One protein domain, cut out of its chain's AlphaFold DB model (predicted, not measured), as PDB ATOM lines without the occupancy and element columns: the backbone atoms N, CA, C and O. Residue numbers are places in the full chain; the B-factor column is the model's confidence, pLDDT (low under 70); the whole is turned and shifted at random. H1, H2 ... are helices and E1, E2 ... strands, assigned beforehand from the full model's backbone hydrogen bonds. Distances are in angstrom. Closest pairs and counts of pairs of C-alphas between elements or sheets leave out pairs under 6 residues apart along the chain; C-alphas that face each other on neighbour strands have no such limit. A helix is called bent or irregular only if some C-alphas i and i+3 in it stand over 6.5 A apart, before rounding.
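This is residues 488 to 628 of the 890 residues of an uncharacterized protein of Clostridiaceae bacterium (UniProt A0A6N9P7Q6). Two lobes of strands stand apart from each other: a small, twisted three-stranded meander, E1 to E3, and a larger sandwich whose two sheets, E4 E9 E6 E10 and E5 E8 E7, lie face to face. The long link of residues 521 to 533 joins the lobes, and the short helix H1 sits beside the larger sheet near Leu 605 of E9. The 141 printed residues hold ten named strands and one named helix, in the order E1 E2 E3 E4 E5 E6 H1 E7 E8 E9 E10, and the class is mostly strand. The sheet E4 E9 E6 E10 is mixed, and the other two are antiparallel. The whole is flat, spanning 49 by 39 by 19 A, and only just compact, close to loose, with a radius of gyration of the C-alphas of 17.2 A.

E1, residues 488 to 494, and E2, residues 502 to 509, form an antiparallel hairpin, with N 491 and O 506 3.0 A apart. E3, residues 514 to 520, forms a hairpin with E2, with N 505 and O 517 2.8 A apart; the three make a meander, each strand the antiparallel neighbour of the one before, in a strongly twisted sheet. E4, residues 534 to 540, is an edge strand, antiparallel to E9, residues 605 to 613, with N 536 and O 609 2.9 A apart. E9 is antiparallel to E6, residues 563 to 569, with N 610 and O 566 2.8 A apart. E6 is parallel to the edge strand E10, residues 625 to 627, with N 626 and O 565 2.8 A apart. H1, residues 571 to 579, is on this strongly twisted sheet at the sheet's level, its height 1.8 A; its closest C-alphas to E9 are those of Ser 573 and Leu 605, 5.3 A. H1 is irregular, C-alphas 572 and 575 being 7.7 A apart, and 3 of 5 O i to N i+4 pairs are within hydrogen-bond range. E8, residues 593 to 597, has E5, residues 549 to 552, and E7, residues 582 to 587, as antiparallel neighbours, with N 550 and O 595 2.8 A apart and N 585 and O 594 2.8 A apart; E7 and E8 are a hairpin. This sheet and E4 E9 E6 E10 form a sandwich, two sheets face to face, the parts that face each other 9.6 A centre to centre.

E1 begins at C-alpha 488, (35.297, 50.188, 23.541). E2 is 22.6 A long and E9 25.9 A. E10 ends at C-alpha 627, (52.161, 47.974, 26.856).

The C-alphas farthest apart are those of Ser 498 and Asp 547, 49.8 A. The printed part has no cut. The links E3 to E4 and E9 to E10 are long. Mean pLDDT of the printed part is 72.2, with 52 residues under 70, among them 515 to 533 and 614 to 624.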
ATOM      1  N   ALA A 488      36.651  50.671  23.270       63.19
ATOM      2  CA  ALA A 488      35.297  50.188  23.541       63.19
ATOM      3  C   ALA A 488      34.956  48.917  22.757       63.19
ATOM      4  O   ALA A 488      34.305  48.020  23.291       63.19
ATOM      5  N   SER A 489      35.366  48.819  21.490       69.38
ATOM      6  CA  SER A 489      35.120  47.628  20.669       69.38
ATOM      7  C   SER A 489      36.056  47.537  19.463       69.38
ATOM      8  O   SER A 489      36.599  48.537  19.005       69.38
ATOM      9  N   TRP A 490      36.221  46.330  18.920       73.62
ATOM     10  CA  TRP A 490      36.874  46.081  17.634       73.62
ATOM     11  C   TRP A 490      36.044  45.067  16.847       73.62
ATOM     12  O   TRP A 490      35.885  43.927  17.286       73.62
ATOM     13  N   GLN A 491      35.489  45.465  15.702       76.00
ATOM     14  CA  GLN A 491      34.556  44.628  14.940       76.00
ATOM     15  C   GLN A 491      34.850  44.662  13.442       76.00
ATOM     16  O   GLN A 491      35.106  45.725  12.888       76.00
ATOM     17  N   ARG A 492      34.745  43.515  12.756       78.06
ATOM     18  CA  ARG A 492      34.744  43.483  11.288       78.06
ATOM     19  C   ARG A 492      33.469  44.135  10.764       78.06
ATOM     20  O   ARG A 492      32.375  43.629  11.006       78.06
ATOM     21  N   THR A 493      33.611  45.235  10.045       82.50
ATOM     22  CA  THR A 493      32.497  46.025   9.508       82.50
ATOM     23  C   THR A 493      32.332  45.869   8.001       82.50
ATOM     24  O   THR A 493      31.270  46.191   7.474       82.50
ATOM     25  N   SER A 494      33.330  45.313   7.307       71.88
ATOM     26  CA  SER A 494      33.231  44.936   5.894       71.88
ATOM     27  C   SER A 494      34.157  43.762   5.563       71.88
ATOM     28  O   SER A 494      35.199  43.603   6.194       71.88
ATOM     29  N   GLY A 495      33.796  42.959   4.560       71.44
ATOM     30  CA  GLY A 495      34.516  41.739   4.175       71.44
ATOM     31  C   GLY A 495      33.976  40.471   4.846       71.44
ATOM     32  O   GLY A 495      33.245  40.529   5.839       71.44
ATOM     33  N   ASP A 496      34.279  39.316   4.259       72.38
ATOM     34  CA  ASP A 496      33.752  38.011   4.674       72.38
ATOM     35  C   ASP A 496      34.833  37.045   5.178       72.38
ATOM     36  O   ASP A 496      34.496  35.994   5.727       72.38
ATOM     37  N   GLY A 497      36.108  37.439   5.137       60.12
ATOM     38  CA  GLY A 497      37.236  36.591   5.522       60.12
ATOM     39  C   GLY A 497      37.746  35.728   4.374       60.12
ATOM     40  O   GLY A 497      38.504  34.789   4.609       60.12
ATOM     41  N   SER A 498      37.317  36.001   3.138       58.50
ATOM     42  CA  SER A 498      37.752  35.239   1.974       58.50
ATOM     43  C   SER A 498      39.270  35.352   1.756       58.50
ATOM     44  O   SER A 498      39.845  36.437   1.881       58.50
ATOM     45  N   PRO A 499      39.950  34.253   1.389       55.28
ATOM     46  CA  PRO A 499      41.389  34.262   1.147       55.28
ATOM     47  C   PRO A 499      41.794  35.226   0.025       55.28
ATOM     48  O   PRO A 499      41.215  35.215  -1.064       55.28
ATOM     49  N   GLY A 500      42.823  36.040   0.265       54.56
ATOM     50  CA  GLY A 500      43.323  37.023  -0.698       54.56
ATOM     51  C   GLY A 500      42.441  38.262  -0.893       54.56
ATOM     52  O   GLY A 500      42.676  39.005  -1.847       54.56
ATOM     53  N   THR A 501      41.440  38.494  -0.037       60.66
ATOM     54  CA  THR A 501      40.650  39.737  -0.021       60.66
ATOM     55  C   THR A 501      41.016  40.622   1.168       60.66
ATOM     56  O   THR A 501      41.635  40.170   2.126       60.66
ATOM     57  N   ALA A 502      40.646  41.902   1.108       61.00
ATOM     58  CA  ALA A 502      40.781  42.816   2.237       61.00
ATOM     59  C   ALA A 502      39.455  42.911   3.003       61.00
ATOM     60  O   ALA A 502      38.420  43.221   2.410       61.00
ATOM     61  N   ASP A 503      39.514  42.689   4.311       70.38
ATOM     62  CA  ASP A 503      38.432  42.950   5.256       70.38
ATOM     63  C   ASP A 503      38.684  44.293   5.958       70.38
ATOM     64  O   ASP A 503      39.827  44.713   6.126       70.38
ATOM     65  N   VAL A 504      37.629  44.981   6.391       70.56
ATOM     66  CA  VAL A 504      37.729  46.233   7.154       70.56
ATOM     67  C   VAL A 504      37.216  46.002   8.564       70.56
ATOM     68  O   VAL A 504      36.105  45.505   8.763       70.56
ATOM     69  N   TYR A 505      38.024  46.395   9.539       75.25
ATOM     70  CA  TYR A 505      37.700  46.353  10.956       75.25
ATOM     71  C   TYR A 505      37.592  47.764  11.512       75.25
ATOM     72  O   TYR A 505      38.430  48.614  11.224       75.25
ATOM     73  N   THR A 506      36.573  48.002  12.326       75.94
ATOM     74  CA  THR A 506      36.348  49.262  13.022       75.94
ATOM     75  C   THR A 506      36.673  49.094  14.500       75.94
ATOM     76  O   THR A 506      36.013  48.331  15.207       75.94
ATOM     77  N   LEU A 507      37.681  49.830  14.955       67.75
ATOM     78  CA  LEU A 507      37.931  50.139  16.354       67.75
ATOM     79  C   LEU A 507      36.961  51.235  16.782       67.75
ATOM     80  O   LEU A 507      36.889  52.258  16.110       67.75
ATOM     81  N   THR A 508      36.267  51.061  17.895       71.69
ATOM     82  CA  THR A 508      35.527  52.132  18.569       71.69
ATOM     83  C   THR A 508      36.191  52.377  19.906       71.69
ATOM     84  O   THR A 508      36.473  51.428  20.637       71.69
ATOM     85  N   LEU A 509      36.461  53.632  20.223       65.31
ATOM     86  CA  LEU A 509      36.979  54.053  21.511       65.31
ATOM     87  C   LEU A 509      35.836  54.327  22.496       65.31
ATOM     88  O   LEU A 509      34.686  54.499  22.093       65.31
ATOM     89  N   THR A 510      36.139  54.374  23.792       55.44
ATOM     90  CA  THR A 510      35.150  54.648  24.855       55.44
ATOM     91  C   THR A 510      34.528  56.035  24.758       55.44
ATOM     92  O   THR A 510      33.409  56.226  25.217       55.44
ATOM     93  N   ASP A 511      35.188  56.965  24.073       60.94
ATOM     94  CA  ASP A 511      34.669  58.299  23.768       60.94
ATOM     95  C   ASP A 511      33.881  58.373  22.443       60.94
ATOM     96  O   ASP A 511      33.541  59.454  21.964       60.94
ATOM     97  N   GLY A 512      33.602  57.223  21.822       58.03
ATOM     98  CA  GLY A 512      32.791  57.112  20.610       58.03
ATOM     99  C   GLY A 512      33.537  57.379  19.302       58.03
ATOM    100  O   GLY A 512      32.955  57.191  18.229       58.03
ATOM    101  N   ARG A 513      34.819  57.768  19.338       67.44
ATOM    102  CA  ARG A 513      35.629  57.885  18.117       67.44
ATOM    103  C   ARG A 513      35.849  56.511  17.494       67.44
ATOM    104  O   ARG A 513      36.076  55.528  18.195       67.44
ATOM    105  N   THR A 514      35.800  56.441  16.166       71.75
ATOM    106  CA  THR A 514      35.999  55.188  15.429       71.75
ATOM    107  C   THR A 514      37.168  55.281  14.458       71.75
ATOM    108  O   THR A 514      37.389  56.316  13.833       71.75
ATOM    109  N   PHE A 515      37.907  54.183  14.314       64.19
ATOM    110  CA  PHE A 515      39.002  54.048  13.356       64.19
ATOM    111  C   PHE A 515      38.825  52.776  12.544       64.19
ATOM    112  O   PHE A 515      38.573  51.711  13.099       64.19
ATOM    113  N   THR A 516      38.973  52.875  11.227       65.88
ATOM    114  CA  THR A 516      38.850  51.732  10.320       65.88
ATOM    115  C   THR A 516      40.212  51.278   9.821       65.88
ATOM    116  O   THR A 516      40.977  52.085   9.296       65.88
ATOM    117  N   TYR A 517      40.477  49.978   9.902       58.88
ATOM    118  CA  TYR A 517      41.710  49.346   9.450       58.88
ATOM    119  C   TYR A 517      41.384  48.269   8.423       58.88
ATOM    120  O   TYR A 517      40.491  47.454   8.638       58.88
ATOM    121  N   SER A 518      42.109  48.264   7.305       53.94
ATOM    122  CA  SER A 518      41.997  47.205   6.299       53.94
ATOM    123  C   SER A 518      43.007  46.103   6.600       53.94
ATOM    124  O   SER A 518      44.207  46.362   6.663       53.94
ATOM    125  N   VAL A 519      42.519  44.882   6.781       59.50
ATOM    126  CA  VAL A 519      43.314  43.683   7.042       59.50
ATOM    127  C   VAL A 519      43.240  42.796   5.804       59.50
ATOM    128  O   VAL A 519      42.154  42.467   5.335       59.50
ATOM    129  N   TYR A 520      44.392  42.446   5.236       53.66
ATOM    130  CA  TYR A 520      44.462  41.609   4.042       53.66
ATOM    131  C   TYR A 520      44.531  40.131   4.435       53.66
ATOM    132  O   TYR A 520      45.481  39.712   5.097       53.66
ATOM    133  N   ASN A 521      43.537  39.350   4.024       58.41
ATOM    134  CA  ASN A 521      43.441  37.930   4.339       58.41
ATOM    135  C   ASN A 521      44.473  37.135   3.523       58.41
ATOM    136  O   ASN A 521      44.605  37.319   2.306       58.41
ATOM    137  N   GLY A 522      45.197  36.229   4.187       53.62
ATOM    138  CA  GLY A 522      46.179  35.338   3.562       53.62
ATOM    139  C   GLY A 522      45.590  34.512   2.410       53.62
ATOM    140  O   GLY A 522      44.383  34.295   2.321       53.62
ATOM    141  N   ARG A 523      46.436  34.092   1.460       48.81
ATOM    142  CA  ARG A 523      46.004  33.552   0.151       48.81
ATOM    143  C   ARG A 523      45.648  32.057   0.155       48.81
ATOM    144  O   ARG A 523      45.222  31.538  -0.871       48.81
ATOM    145  N   ASP A 524      45.866  31.359   1.255       51.56
ATOM    146  CA  ASP A 524      45.897  29.896   1.343       51.56
ATOM    147  C   ASP A 524      44.702  29.273   2.077       51.56
ATOM    148  O   ASP A 524      44.464  28.080   1.909       51.56
ATOM    149  N   GLY A 525      43.896  30.058   2.798       52.50
ATOM    150  CA  GLY A 525      42.537  29.691   3.220       52.50
ATOM    151  C   GLY A 525      42.376  28.426   4.072       52.50
ATOM    152  O   GLY A 525      41.246  27.976   4.256       52.50
ATOM    153  N   VAL A 526      43.461  27.829   4.578       52.41
ATOM    154  CA  VAL A 526      43.417  26.590   5.367       52.41
ATOM    155  C   VAL A 526      44.551  26.565   6.407       52.41
ATOM    156  O   VAL A 526      45.562  25.895   6.226       52.41
ATOM    157  N   GLY A 527      44.338  27.237   7.543       44.72
ATOM    158  CA  GLY A 527      44.977  26.897   8.821       44.72
ATOM    159  C   GLY A 527      46.036  27.867   9.359       44.72
ATOM    160  O   GLY A 527      47.034  28.143   8.710       44.72
ATOM    161  N   ALA A 528      45.843  28.284  10.616       41.12
ATOM    162  CA  ALA A 528      46.884  28.667  11.583       41.12
ATOM    163  C   ALA A 528      47.943  29.709  11.149       41.12
ATOM    164  O   ALA A 528      49.052  29.696  11.674       41.12
ATOM    165  N   GLY A 529      47.586  30.618  10.240       45.06
ATOM    166  CA  GLY A 529      48.370  31.807   9.867       45.06
ATOM    167  C   GLY A 529      47.534  33.091   9.824       45.06
ATOM    168  O   GLY A 529      48.007  34.128   9.364       45.06
ATOM    169  N   ASP A 530      46.291  33.026  10.307       45.34
ATOM    170  CA  ASP A 530      45.462  34.197  10.557       45.34
ATOM    171  C   ASP A 530      46.033  34.921  11.779       45.34
ATOM    172  O   ASP A 530      46.395  34.269  12.761       45.34
ATOM    173  N   VAL A 531      46.098  36.254  11.766       49.47
ATOM    174  CA  VAL A 531      46.486  37.051  12.944       49.47
ATOM    175  C   VAL A 531      45.349  37.014  13.976       49.47
ATOM    176  O   VAL A 531      44.725  38.017  14.305       49.47
ATOM    177  N   LEU A 532      45.026  35.821  14.468       53.31
ATOM    178  CA  LEU A 532      44.204  35.604  15.639       53.31
ATOM    179  C   LEU A 532      45.119  35.815  16.835       53.31
ATOM    180  O   LEU A 532      45.884  34.932  17.227       53.31
ATOM    181  N   GLY A 533      45.061  37.023  17.391       59.22
ATOM    182  CA  GLY A 533      45.661  37.274  18.686       59.22
ATOM    183  C   GLY A 533      45.098  36.269  19.697       59.22
ATOM    184  O   GLY A 533      43.884  36.087  19.766       59.22
ATOM    185  N   VAL A 534      45.961  35.581  20.443       72.31
ATOM    186  CA  VAL A 534      45.553  34.661  21.511       72.31
ATOM    187  C   VAL A 534      45.563  35.450  22.819       72.31
ATOM    188  O   VAL A 534      46.658  35.724  23.324       72.31
ATOM    189  N   PRO A 535      44.395  35.866  23.348       76.56
ATOM    190  CA  PRO A 535      44.326  36.540  24.632       76.56
ATOM    191  C   PRO A 535      44.451  35.527  25.771       76.56
ATOM    192  O   PRO A 535      43.891  34.431  25.708       76.56
ATOM    193  N   PHE A 536      45.150  35.902  26.832       82.50
ATOM    194  CA  PHE A 536      45.164  35.173  28.095       82.50
ATOM    195  C   PHE A 536      45.465  36.113  29.259       82.50
ATOM    196  O   PHE A 536      46.008  37.199  29.066       82.50
ATOM    197  N   SER A 537      45.108  35.682  30.466       84.88
ATOM    198  CA  SER A 537      45.426  36.405  31.696       84.88
ATOM    199  C   SER A 537      46.674  35.839  32.353       84.88
ATOM    200  O   SER A 537      46.967  34.643  32.249       84.88
ATOM    201  N   LEU A 538      47.394  36.706  33.045       89.62
ATOM    202  CA  LEU A 538      48.554  36.369  33.843       89.62
ATOM    203  C   LEU A 538      48.444  37.106  35.181       89.62
ATOM    204  O   LEU A 538      48.026  38.258  35.221       89.62
ATOM    205  N   GLU A 539      48.779  36.420  36.266       91.75
ATOM    206  CA  GLU A 539      48.707  36.974  37.617       91.75
ATOM    207  C   GLU A 539      50.105  37.404  38.067       91.75
ATOM    208  O   GLU A 539      51.061  36.626  37.981       91.75
ATOM    209  N   LEU A 540      50.210  38.638  38.550       92.31
ATOM    210  CA  LEU A 540      51.394  39.212  39.168       92.31
ATOM    211  C   LEU A 540      51.173  39.210  40.687       92.31
ATOM    212  O   LEU A 540      50.337  39.972  41.174       92.31
ATOM    213  N   PRO A 541      51.841  38.334  41.456       91.25
ATOM    214  CA  PRO A 541      51.714  38.334  42.910       91.25
ATOM    215  C   PRO A 541      52.151  39.667  43.535       91.25
ATOM    216  O   PRO A 541      53.064  40.327  43.042       91.25
ATOM    217  N   ALA A 542      51.552  39.991  44.684       87.62
ATOM    218  CA  ALA A 542      51.935  41.141  45.512       87.62
ATOM    219  C   ALA A 542      53.412  41.083  45.969       87.62
ATOM    220  O   ALA A 542      54.071  42.095  46.147       87.62
ATOM    221  N   GLY A 543      53.960  39.874  46.154       84.00
ATOM    222  CA  GLY A 543      55.345  39.658  46.585       84.00
ATOM    223  C   GLY A 543      56.174  38.864  45.575       84.00
ATOM    224  O   GLY A 543      55.632  38.138  44.746       84.00
ATOM    225  N   GLY A 544      57.502  38.944  45.700       82.38
ATOM    226  CA  GLY A 544      58.451  38.247  44.820       82.38
ATOM    227  C   GLY A 544      59.152  39.144  43.797       82.38
ATOM    228  O   GLY A 544      59.949  38.633  43.011       82.38
ATOM    229  N   TRP A 545      58.888  40.451  43.839       87.62
ATOM    230  CA  TRP A 545      59.623  41.477  43.106       87.62
ATOM    231  C   TRP A 545      61.040  41.612  43.683       87.62
ATOM    232  O   TRP A 545      61.221  41.682  44.898       87.62
ATOM    233  N   SER A 546      62.060  41.564  42.829       84.31
ATOM    234  CA  SER A 546      63.473  41.733  43.201       84.31
ATOM    235  C   SER A 546      64.018  42.941  42.452       84.31
ATOM    236  O   SER A 546      64.027  42.918  41.230       84.31
ATOM    237  N   ASP A 547      64.429  43.990  43.167       83.19
ATOM    238  CA  ASP A 547      64.826  45.289  42.585       83.19
ATOM    239  C   ASP A 547      63.765  45.892  41.638       83.19
ATOM    240  O   ASP A 547      64.091  46.494  40.619       83.19
ATOM    241  N   GLY A 548      62.482  45.716  41.973       84.31
ATOM    242  CA  GLY A 548      61.362  46.174  41.144       84.31
ATOM    243  C   GLY A 548      61.021  45.240  39.983       84.31
ATOM    244  O   GLY A 548      60.062  45.508  39.273       84.31
ATOM    245  N   ASP A 549      61.721  44.114  39.809       90.25
ATOM    246  CA  ASP A 549      61.491  43.180  38.703       90.25
ATOM    247  C   ASP A 549      60.777  41.891  39.132       90.25
ATOM    248  O   ASP A 549      61.094  41.278  40.154       90.25
ATOM    249  N   LEU A 550      59.868  41.404  38.285       92.75
ATOM    250  CA  LEU A 550      59.187  40.122  38.444       92.75
ATOM    251  C   LEU A 550      59.072  39.394  37.103       92.75
ATOM    252  O   LEU A 550      58.486  39.884  36.139       92.75
ATOM    253  N   THR A 551      59.564  38.156  37.043       91.62
ATOM    254  CA  THR A 551      59.332  37.289  35.881       91.62
ATOM    255  C   THR A 551      58.048  36.497  36.043       91.62
ATOM    256  O   THR A 551      57.912  35.721  36.991       91.62
ATOM    257  N   ALA A 552      57.160  36.591  35.062       89.25
ATOM    258  CA  ALA A 552      55.925  35.837  35.041       89.25
ATOM    259  C   ALA A 552      55.861  34.864  33.862       89.25
ATOM    260  O   ALA A 552      56.251  35.163  32.730       89.25
ATOM    261  N   SER A 553      55.361  33.661  34.139       88.69
ATOM    262  CA  SER A 553      55.355  32.548  33.192       88.69
ATOM    263  C   SER A 553      53.937  32.109  32.851       88.69
ATOM    264  O   SER A 553      53.078  32.039  33.726       88.69
ATOM    265  N   SER A 554      53.720  31.733  31.596       86.19
ATOM    266  CA  SER A 554      52.489  31.104  31.126       86.19
ATOM    267  C   SER A 554      52.838  30.102  30.026       86.19
ATOM    268  O   SER A 554      53.697  30.409  29.200       86.19
ATOM    269  N   PRO A 555      52.159  28.941  29.937       82.75
ATOM    270  CA  PRO A 555      52.325  28.008  28.818       82.75
ATOM    271  C   PRO A 555      52.017  28.624  27.442       82.75
ATOM    272  O   PRO A 555      52.324  28.025  26.413       82.75
ATOM    273  N   LEU A 556      51.365  29.792  27.417       81.38
ATOM    274  CA  LEU A 556      51.003  30.526  26.206       81.38
ATOM    275  C   LEU A 556      52.061  31.559  25.784       81.38
ATOM    276  O   LEU A 556      51.969  32.093  24.674       81.38
ATOM    277  N   LEU A 557      53.072  31.818  26.616       84.56
ATOM    278  CA  LEU A 557      54.246  32.596  26.232       84.56
ATOM    279  C   LEU A 557      55.219  31.698  25.460       84.56
ATOM    280  O   LEU A 557      55.555  30.600  25.892       84.56
ATOM    281  N   LEU A 558      55.639  32.155  24.283       76.81
ATOM    282  CA  LEU A 558      56.484  31.402  23.359       76.81
ATOM    283  C   LEU A 558      57.746  32.207  23.034       76.81
ATOM    284  O   LEU A 558      57.656  33.302  22.477       76.81
ATOM    285  N   ALA A 559      58.914  31.636  23.332       63.38
ATOM    286  CA  ALA A 559      60.240  32.220  23.103       63.38
ATOM    287  C   ALA A 559      60.681  32.178  21.623       63.38
ATOM    288  O   ALA A 559      61.762  31.693  21.293       63.38
ATOM    289  N   ALA A 560      59.825  32.626  20.702       63.22
ATOM    290  CA  ALA A 560      60.134  32.669  19.274       63.22
ATOM    291  C   ALA A 560      59.934  34.087  18.725       63.22
ATOM    292  O   ALA A 560      58.876  34.681  18.920       63.22
ATOM    293  N   GLY A 561      60.926  34.593  17.981       58.19
ATOM    294  CA  GLY A 561      60.955  35.937  17.368       58.19
ATOM    295  C   GLY A 561      59.852  36.245  16.352       58.19
ATOM    296  O   GLY A 561      59.774  37.346  15.817       58.19
ATOM    297  N   ARG A 562      58.982  35.270  16.094       65.25
ATOM    298  CA  ARG A 562      57.765  35.420  15.300       65.25
ATOM    299  C   ARG A 562      56.543  35.825  16.126       65.25
ATOM    300  O   ARG A 562      55.461  35.887  15.571       65.25
ATOM    301  N   TYR A 563      56.660  36.054  17.434       73.38
ATOM    302  CA  TYR A 563      55.528  36.469  18.271       73.38
ATOM    303  C   TYR A 563      55.768  37.837  18.900       73.38
ATOM    304  O   TYR A 563      56.845  38.122  19.413       73.38
ATOM    305  N   SER A 564      54.734  38.668  18.893       75.50
ATOM    306  CA  SER A 564      54.689  39.945  19.599       75.50
ATOM    307  C   SER A 564      53.539  39.931  20.606       75.50
ATOM    308  O   SER A 564      52.552  39.210  20.433       75.50
ATOM    309  N   TYR A 565      53.685  40.695  21.682       81.62
ATOM    310  CA  TYR A 565      52.805  40.653  22.846       81.62
ATOM    311  C   TYR A 565      52.294  42.054  23.145       81.62
ATOM    312  O   TYR A 565      53.086  42.976  23.295       81.62
ATOM    313  N   LEU A 566      50.979  42.212  23.245       80.56
ATOM    314  CA  LEU A 566      50.348  43.397  23.814       80.56
ATOM    315  C   LEU A 566      49.951  43.065  25.253       80.56
ATOM    316  O   LEU A 566      49.261  42.073  25.466       80.56
ATOM    317  N   VAL A 567      50.386  43.853  26.227       82.69
ATOM    318  CA  VAL A 567      50.185  43.597  27.659       82.69
ATOM    319  C   VAL A 567      49.482  44.793  28.277       82.69
ATOM    320  O   VAL A 567      49.881  45.921  28.027       82.69
ATOM    321  N   GLY A 568      48.450  44.578  29.082       79.25
ATOM    322  CA  GLY A 568      47.770  45.656  29.795       79.25
ATOM    323  C   GLY A 568      47.071  45.157  31.051       79.25
ATOM    324  O   GLY A 568      46.820  43.956  31.165       79.25
ATOM    325  N   PRO A 569      46.726  46.032  32.005       82.00
ATOM    326  CA  PRO A 569      46.033  45.601  33.206       82.00
ATOM    327  C   PRO A 569      44.611  45.128  32.890       82.00
ATOM    328  O   PRO A 569      43.892  45.725  32.078       82.00
ATOM    329  N   ALA A 570      44.164  44.077  33.578       77.75
ATOM    330  CA  ALA A 570      42.745  43.766  33.634       77.75
ATOM    331  C   ALA A 570      41.992  44.926  34.319       77.75
ATOM    332  O   ALA A 570      42.562  45.596  35.180       77.75
ATOM    333  N   PRO A 571      40.705  45.168  33.995       74.19
ATOM    334  CA  PRO A 571      39.957  46.302  34.546       74.19
ATOM    335  C   PRO A 571      39.989  46.400  36.078       74.19
ATOM    336  O   PRO A 571      40.100  47.497  36.602       74.19
ATOM    337  N   ALA A 572      39.945  45.262  36.779       76.31
ATOM    338  CA  ALA A 572      39.947  45.211  38.242       76.31
ATOM    339  C   ALA A 572      41.312  45.507  38.888       76.31
ATOM    340  O   ALA A 572      41.363  45.790  40.076       76.31
ATOM    341  N   SER A 573      42.402  45.431  38.122       80.88
ATOM    342  CA  SER A 573      43.770  45.670  38.599       80.88
ATOM    343  C   SER A 573      44.352  46.968  38.043       80.88
ATOM    344  O   SER A 573      45.522  47.243  38.254       80.88
ATOM    345  N   ARG A 574      43.565  47.753  37.294       71.25
ATOM    346  CA  ARG A 574      44.042  48.920  36.542       71.25
ATOM    347  C   ARG A 574      44.583  50.030  37.432       71.25
ATOM    348  O   ARG A 574      45.627  50.580  37.092       71.25
ATOM    349  N   ASP A 575      43.879  50.346  38.509       69.06
ATOM    350  CA  ASP A 575      44.222  51.475  39.374       69.06
ATOM    351  C   ASP A 575      45.550  51.193  40.085       69.06
ATOM    352  O   ASP A 575      46.522  51.908  39.873       69.06
ATOM    353  N   GLU A 576      45.653  50.051  40.768       74.00
ATOM    354  CA  GLU A 576      46.881  49.634  41.454       74.00
ATOM    355  C   GLU A 576      48.045  49.369  40.477       74.00
ATOM    356  O   GLU A 576      49.169  49.788  40.723       74.00
ATOM    357  N   TYR A 577      47.798  48.770  39.303       75.19
ATOM    358  CA  TYR A 577      48.832  48.601  38.266       75.19
ATOM    359  C   TYR A 577      49.396  49.943  37.765       75.19
ATOM    360  O   TYR A 577      50.566  50.032  37.389       75.19
ATOM    361  N   THR A 578      48.561  50.984  37.755       69.81
ATOM    362  CA  THR A 578      48.941  52.352  37.375       69.81
ATOM    363  C   THR A 578      49.694  53.052  38.502       69.81
ATOM    364  O   THR A 578      50.705  53.697  38.233       69.81
ATOM    365  N   GLU A 579      49.232  52.905  39.744       69.50
ATOM    366  CA  GLU A 579      49.868  53.462  40.946       69.50
ATOM    367  C   GLU A 579      51.255  52.863  41.194       69.50
ATOM    368  O   GLU A 579      52.197  53.597  41.480       69.50
ATOM    369  N   CYS A 580      51.402  51.550  41.005       71.19
ATOM    370  CA  CYS A 580      52.677  50.846  41.137       71.19
ATOM    371  C   CYS A 580      53.640  51.089  39.963       71.19
ATOM    372  O   CYS A 580      54.805  50.704  40.034       71.19
ATOM    373  N   VAL A 581      53.171  51.749  38.895       79.44
ATOM    374  CA  VAL A 581      53.926  52.009  37.659       79.44
ATOM    375  C   VAL A 581      54.491  50.707  37.082       79.44
ATOM    376  O   VAL A 581      55.693  50.555  36.882       79.44
ATOM    377  N   ILE A 582      53.610  49.737  36.829       77.25
ATOM    378  CA  ILE A 582      54.021  48.431  36.307       77.25
ATOM    379  C   ILE A 582      54.037  48.442  34.774       77.25
ATOM    380  O   ILE A 582      53.101  48.923  34.134       77.25
ATOM    381  N   TRP A 583      55.066  47.854  34.159       80.38
ATOM    382  CA  TRP A 583      55.083  47.563  32.721       80.38
ATOM    383  C   TRP A 583      55.794  46.245  32.407       80.38
ATOM    384  O   TRP A 583      56.662  45.791  33.147       80.38
ATOM    385  N   ALA A 584      55.441  45.614  31.284       83.44
ATOM    386  CA  ALA A 584      56.202  44.487  30.753       83.44
ATOM    387  C   ALA A 584      57.403  45.000  29.944       83.44
ATOM    388  O   ALA A 584      57.223  45.697  28.942       83.44
ATOM    389  N   GLU A 585      58.619  44.658  30.360       81.88
ATOM    390  CA  GLU A 585      59.864  45.094  29.722       81.88
ATOM    391  C   GLU A 585      60.151  44.337  28.429       81.88
ATOM    392  O   GLU A 585      60.363  44.925  27.368       81.88
ATOM    393  N   ARG A 586      60.210  43.008  28.529       82.50
ATOM    394  CA  ARG A 586      60.641  42.124  27.446       82.50
ATOM    395  C   ARG A 586      60.226  40.685  27.705       82.50
ATOM    396  O   ARG A 586      59.909  40.299  28.831       82.50
ATOM    397  N   LEU A 587      60.287  39.878  26.652       82.69
ATOM    398  CA  LEU A 587      60.265  38.427  26.775       82.69
ATOM    399  C   LEU A 587      61.693  37.928  27.049       82.69
ATOM    400  O   LEU A 587      62.642  38.354  26.393       82.69
ATOM    401  N   THR A 588      61.859  37.044  28.022       80.19
ATOM    402  CA  THR A 588      63.131  36.379  28.315       80.19
ATOM    403  C   THR A 588      63.394  35.233  27.331       80.19
ATOM    404  O   THR A 588      62.470  34.713  26.699       80.19
ATOM    405  N   GLU A 589      64.651  34.790  27.223       73.94
ATOM    406  CA  GLU A 589      65.049  33.671  26.349       73.94
ATOM    407  C   GLU A 589      64.323  32.352  26.683       73.94
ATOM    408  O   GLU A 589      64.110  31.520  25.803       73.94
ATOM    409  N   ASP A 590      63.895  32.165  27.937       77.56
ATOM    410  CA  ASP A 590      63.119  31.011  28.402       77.56
ATOM    411  C   ASP A 590      61.593  31.184  28.257       77.56
ATOM    412  O   ASP A 590      60.832  30.318  28.691       77.56
ATOM    413  N   GLY A 591      61.130  32.264  27.615       77.56
ATOM    414  CA  GLY A 591      59.719  32.470  27.275       77.56
ATOM    415  C   GLY A 591      58.864  32.969  28.435       77.56
ATOM    416  O   GLY A 591      57.698  32.596  28.539       77.56
ATOM    417  N   LYS A 592      59.423  33.802  29.313       87.44
ATOM    418  CA  LYS A 592      58.692  34.490  30.387       87.44
ATOM    419  C   LYS A 592      58.625  35.981  30.089       87.44
ATOM    420  O   LYS A 592      59.497  36.515  29.415       87.44
ATOM    421  N   LEU A 593      57.594  36.660  30.576       88.06
ATOM    422  CA  LEU A 593      57.552  38.120  30.527       88.06
ATOM    423  C   LEU A 593      58.230  38.663  31.779       88.06
ATOM    424  O   LEU A 593      57.884  38.263  32.890       88.06
ATOM    425  N   LEU A 594      59.200  39.549  31.583       88.69
ATOM    426  CA  LEU A 594      59.780  40.350  32.650       88.69
ATOM    427  C   LEU A 594      58.911  41.592  32.836       88.69
ATOM    428  O   LEU A 594      58.693  42.330  31.876       88.69
ATOM    429  N   PHE A 595      58.406  41.790  34.045       90.19
ATOM    430  CA  PHE A 595      57.718  43.003  34.462       90.19
ATOM    431  C   PHE A 595      58.630  43.814  35.368       90.19
ATOM    432  O   PHE A 595      59.351  43.220  36.166       90.19
ATOM    433  N   HIS A 596      58.539  45.133  35.261       87.06
ATOM    434  CA  HIS A 596      59.134  46.079  36.194       87.06
ATOM    435  C   HIS A 596      58.027  46.863  36.901       87.06
ATOM    436  O   HIS A 596      56.975  47.098  36.302       87.06
ATOM    437  N   SER A 597      58.275  47.254  38.146       84.56
ATOM    438  CA  SER A 597      57.419  48.069  39.003       84.56
ATOM    439  C   SER A 597      58.266  49.110  39.730       84.56
ATOM    440  O   SER A 597      59.300  48.762  40.299       84.56
ATOM    441  N   GLU A 598      57.824  50.371  39.764       81.12
ATOM    442  CA  GLU A 598      58.495  51.404  40.575       81.12
ATOM    443  C   GLU A 598      58.113  51.303  42.062       81.12
ATOM    444  O   GLU A 598      58.901  51.682  42.930       81.12
ATOM    445  N   PHE A 599      56.924  50.765  42.364       78.38
ATOM    446  CA  PHE A 599      56.447  50.528  43.730       78.38
ATOM    447  C   PHE A 599      55.878  49.115  43.875       78.38
ATOM    448  O   PHE A 599      55.262  48.598  42.947       78.38
ATOM    449  N   ASP A 600      56.058  48.478  45.030       79.38
ATOM    450  CA  ASP A 600      55.564  47.114  45.245       79.38
ATOM    451  C   ASP A 600      54.019  47.081  45.286       79.38
ATOM    452  O   ASP A 600      53.423  47.876  46.019       79.38
ATOM    453  N   PRO A 601      53.353  46.175  44.542       85.00
ATOM    454  CA  PRO A 601      51.905  46.007  44.623       85.00
ATOM    455  C   PRO A 601      51.475  45.396  45.962       85.00
ATOM    456  O   PRO A 601      52.101  44.476  46.487       85.00
ATOM    457  N   GLU A 602      50.364  45.882  46.511       85.75
ATOM    458  CA  GLU A 602      49.784  45.408  47.770       85.75
ATOM    459  C   GLU A 602      48.890  44.173  47.562       85.75
ATOM    460  O   GLU A 602      48.703  43.359  48.477       85.75
ATOM    461  N   SER A 603      48.352  43.999  46.352       89.12
ATOM    462  CA  SER A 603      47.473  42.901  45.966       89.12
ATOM    463  C   SER A 603      47.993  42.121  44.750       89.12
ATOM    464  O   SER A 603      48.964  42.483  44.091       89.12
ATOM    465  N   THR A 604      47.396  40.953  44.487       93.50
ATOM    466  CA  THR A 604      47.717  40.201  43.263       93.50
ATOM    467  C   THR A 604      47.012  40.863  42.088       93.50
ATOM    468  O   THR A 604      45.785  40.963  42.080       93.50
ATOM    469  N   LEU A 605      47.789  41.285  41.094       88.94
ATOM    470  CA  LEU A 605      47.292  41.999  39.928       88.94
ATOM    471  C   LEU A 605      47.092  41.048  38.755       88.94
ATOM    472  O   LEU A 605      47.978  40.268  38.411       88.94
ATOM    473  N   SER A 606      45.957  41.170  38.077       87.75
ATOM    474  CA  SER A 606      45.688  40.439  36.846       87.75
ATOM    475  C   SER A 606      46.028  41.313  35.641       87.75
ATOM    476  O   SER A 606      45.524  42.431  35.497       87.75
ATOM    477  N   VAL A 607      46.864  40.803  34.739       87.00
ATOM    478  CA  VAL A 607      47.186  41.442  33.458       87.00
ATOM    479  C   VAL A 607      46.634  40.623  32.301       87.00
ATOM    480  O   VAL A 607      46.655  39.393  32.312       87.00
ATOM    481  N   GLN A 608      46.136  41.308  31.278       84.50
ATOM    482  CA  GLN A 608      45.729  40.713  30.014       84.50
ATOM    483  C   GLN A 608      46.864  40.807  29.003       84.50
ATOM    484  O   GLN A 608      47.449  41.868  28.788       84.50
ATOM    485  N   VAL A 609      47.143  39.685  28.350       85.12
ATOM    486  CA  VAL A 609      48.167  39.564  27.319       85.12
ATOM    487  C   VAL A 609      47.514  39.088  26.030       85.12
ATOM    488  O   VAL A 609      46.851  38.054  26.014       85.12
ATOM    489  N   LEU A 610      47.731  39.809  24.934       79.81
ATOM    490  CA  LEU A 610      47.365  39.399  23.584       79.81
ATOM    491  C   LEU A 610      48.635  39.069  22.805       79.81
ATOM    492  O   LEU A 610      49.418  39.955  22.466       79.81
ATOM    493  N   ARG A 611      48.831  37.791  22.487       83.56
ATOM    494  CA  ARG A 611      49.943  37.347  21.637       83.56
ATOM    495  C   ARG A 611      49.511  37.302  20.178       83.56
ATOM    496  O   ARG A 611      48.543  36.612  19.875       83.56
ATOM    497  N   PHE A 612      50.265  37.916  19.277       71.25
ATOM    498  CA  PHE A 612      50.049  37.862  17.829       71.25
ATOM    499  C   PHE A 612      51.303  37.376  17.096       71.25
ATOM    500  O   PHE A 612      52.425  37.592  17.551       71.25
ATOM    501  N   GLU A 613      51.108  36.677  15.977       70.06
ATOM    502  CA  GLU A 613      52.198  36.183  15.133       70.06
ATOM    503  C   GLU A 613      52.599  37.257  14.113       70.06
ATOM    504  O   GLU A 613      51.759  37.847  13.435       70.06
ATOM    505  N   THR A 614      53.893  37.543  14.045       60.41
ATOM    506  CA  THR A 614      54.528  38.503  13.145       60.41
ATOM    507  C   THR A 614      55.500  37.763  12.221       60.41
ATOM    508  O   THR A 614      56.099  36.778  12.653       60.41
ATOM    509  N   PRO A 615      55.701  38.215  10.967       54.22
ATOM    510  CA  PRO A 615      56.660  37.594  10.053       54.22
ATOM    511  C   PRO A 615      58.047  37.482  10.697       54.22
ATOM    512  O   PRO A 615      58.526  38.446  11.291       54.22
ATOM    513  N   ASP A 616      58.653  36.298  10.597       51.25
ATOM    514  CA  ASP A 616      59.867  35.904  11.319       51.25
ATOM    515  C   ASP A 616      61.009  36.922  11.115       51.25
ATOM    516  O   ASP A 616      61.479  37.121   9.993       51.25
ATOM    517  N   ALA A 617      61.437  37.589  12.195       47.44
ATOM    518  CA  ALA A 617      62.447  38.654  12.158       47.44
ATOM    519  C   ALA A 617      63.834  38.229  12.687       47.44
ATOM    520  O   ALA A 617      64.745  39.055  12.707       47.44
ATOM    521  N   GLY A 618      64.033  36.952  13.048       48.91
ATOM    522  CA  GLY A 618      65.372  36.398  13.306       48.91
ATOM    523  C   GLY A 618      65.756  36.118  14.767       48.91
ATOM    524  O   GLY A 618      66.884  36.411  15.150       48.91
ATOM    525  N   GLY A 619      64.883  35.481  15.562       50.19
ATOM    526  CA  GLY A 619      65.238  34.907  16.881       50.19
ATOM    527  C   GLY A 619      64.560  35.568  18.091       50.19
ATOM    528  O   GLY A 619      63.896  36.588  17.944       50.19
ATOM    529  N   ALA A 620      64.672  34.972  19.288       46.91
ATOM    530  CA  ALA A 620      63.919  35.366  20.495       46.91
ATOM    531  C   ALA A 620      64.074  36.854  20.891       46.91
ATOM    532  O   ALA A 620      63.101  37.450  21.348       46.91
ATOM    533  N   ASP A 621      65.217  37.480  20.586       49.16
ATOM    534  CA  ASP A 621      65.494  38.911  20.819       49.16
ATOM    535  C   ASP A 621      64.670  39.877  19.942       49.16
ATOM    536  O   ASP A 621      64.786  41.097  20.060       49.16
ATOM    537  N   THR A 622      63.837  39.354  19.038       52.00
ATOM    538  CA  THR A 622      63.006  40.154  18.120       52.00
ATOM    539  C   THR A 622      61.522  40.181  18.487       52.00
ATOM    540  O   THR A 622      60.756  40.919  17.860       52.00
ATOM    541  N   ALA A 623      61.110  39.439  19.525       60.16
ATOM    542  CA  ALA A 623      59.750  39.494  20.054       60.16
ATOM    543  C   ALA A 623      59.475  40.876  20.668       60.16
ATOM    544  O   ALA A 623      60.137  41.292  21.619       60.16
ATOM    545  N   ARG A 624      58.493  41.607  20.131       68.56
ATOM    546  CA  ARG A 624      58.157  42.956  20.609       68.56
ATOM    547  C   ARG A 624      57.083  42.886  21.687       68.56
ATOM    548  O   ARG A 624      56.028  42.291  21.467       68.56
ATOM    549  N   VAL A 625      57.346  43.516  22.828       73.38
ATOM    550  CA  VAL A 625      56.369  43.718  23.902       73.38
ATOM    551  C   VAL A 625      55.844  45.148  23.813       73.38
ATOM    552  O   VAL A 625      56.614  46.103  23.748       73.38
ATOM    553  N   PHE A 626      54.527  45.291  23.767       71.56
ATOM    554  CA  PHE A 626      53.818  46.560  23.696       71.56
ATOM    555  C   PHE A 626      52.916  46.671  24.924       71.56
ATOM    556  O   PHE A 626      52.095  45.788  25.154       71.56
ATOM    557  N   ASN A 627      53.033  47.744  25.703       73.00
ATOM    558  CA  ASN A 627      52.161  47.974  26.856       73.00
ATOM    559  C   ASN A 627      50.938  48.810  26.438       73.00
ATOM    560  O   ASN A 627      51.075  49.841  25.782       73.00
ATOM    561  N   ALA A 628      49.739  48.347  26.788       57.97
ATOM    562  CA  ALA A 628      48.451  48.959  26.502       57.97
ATOM    563  C   ALA A 628      47.748  49.322  27.814       57.97
ATOM    564  O   ALA A 628      47.240  48.458  28.521       57.97
TER     565      ALA A 628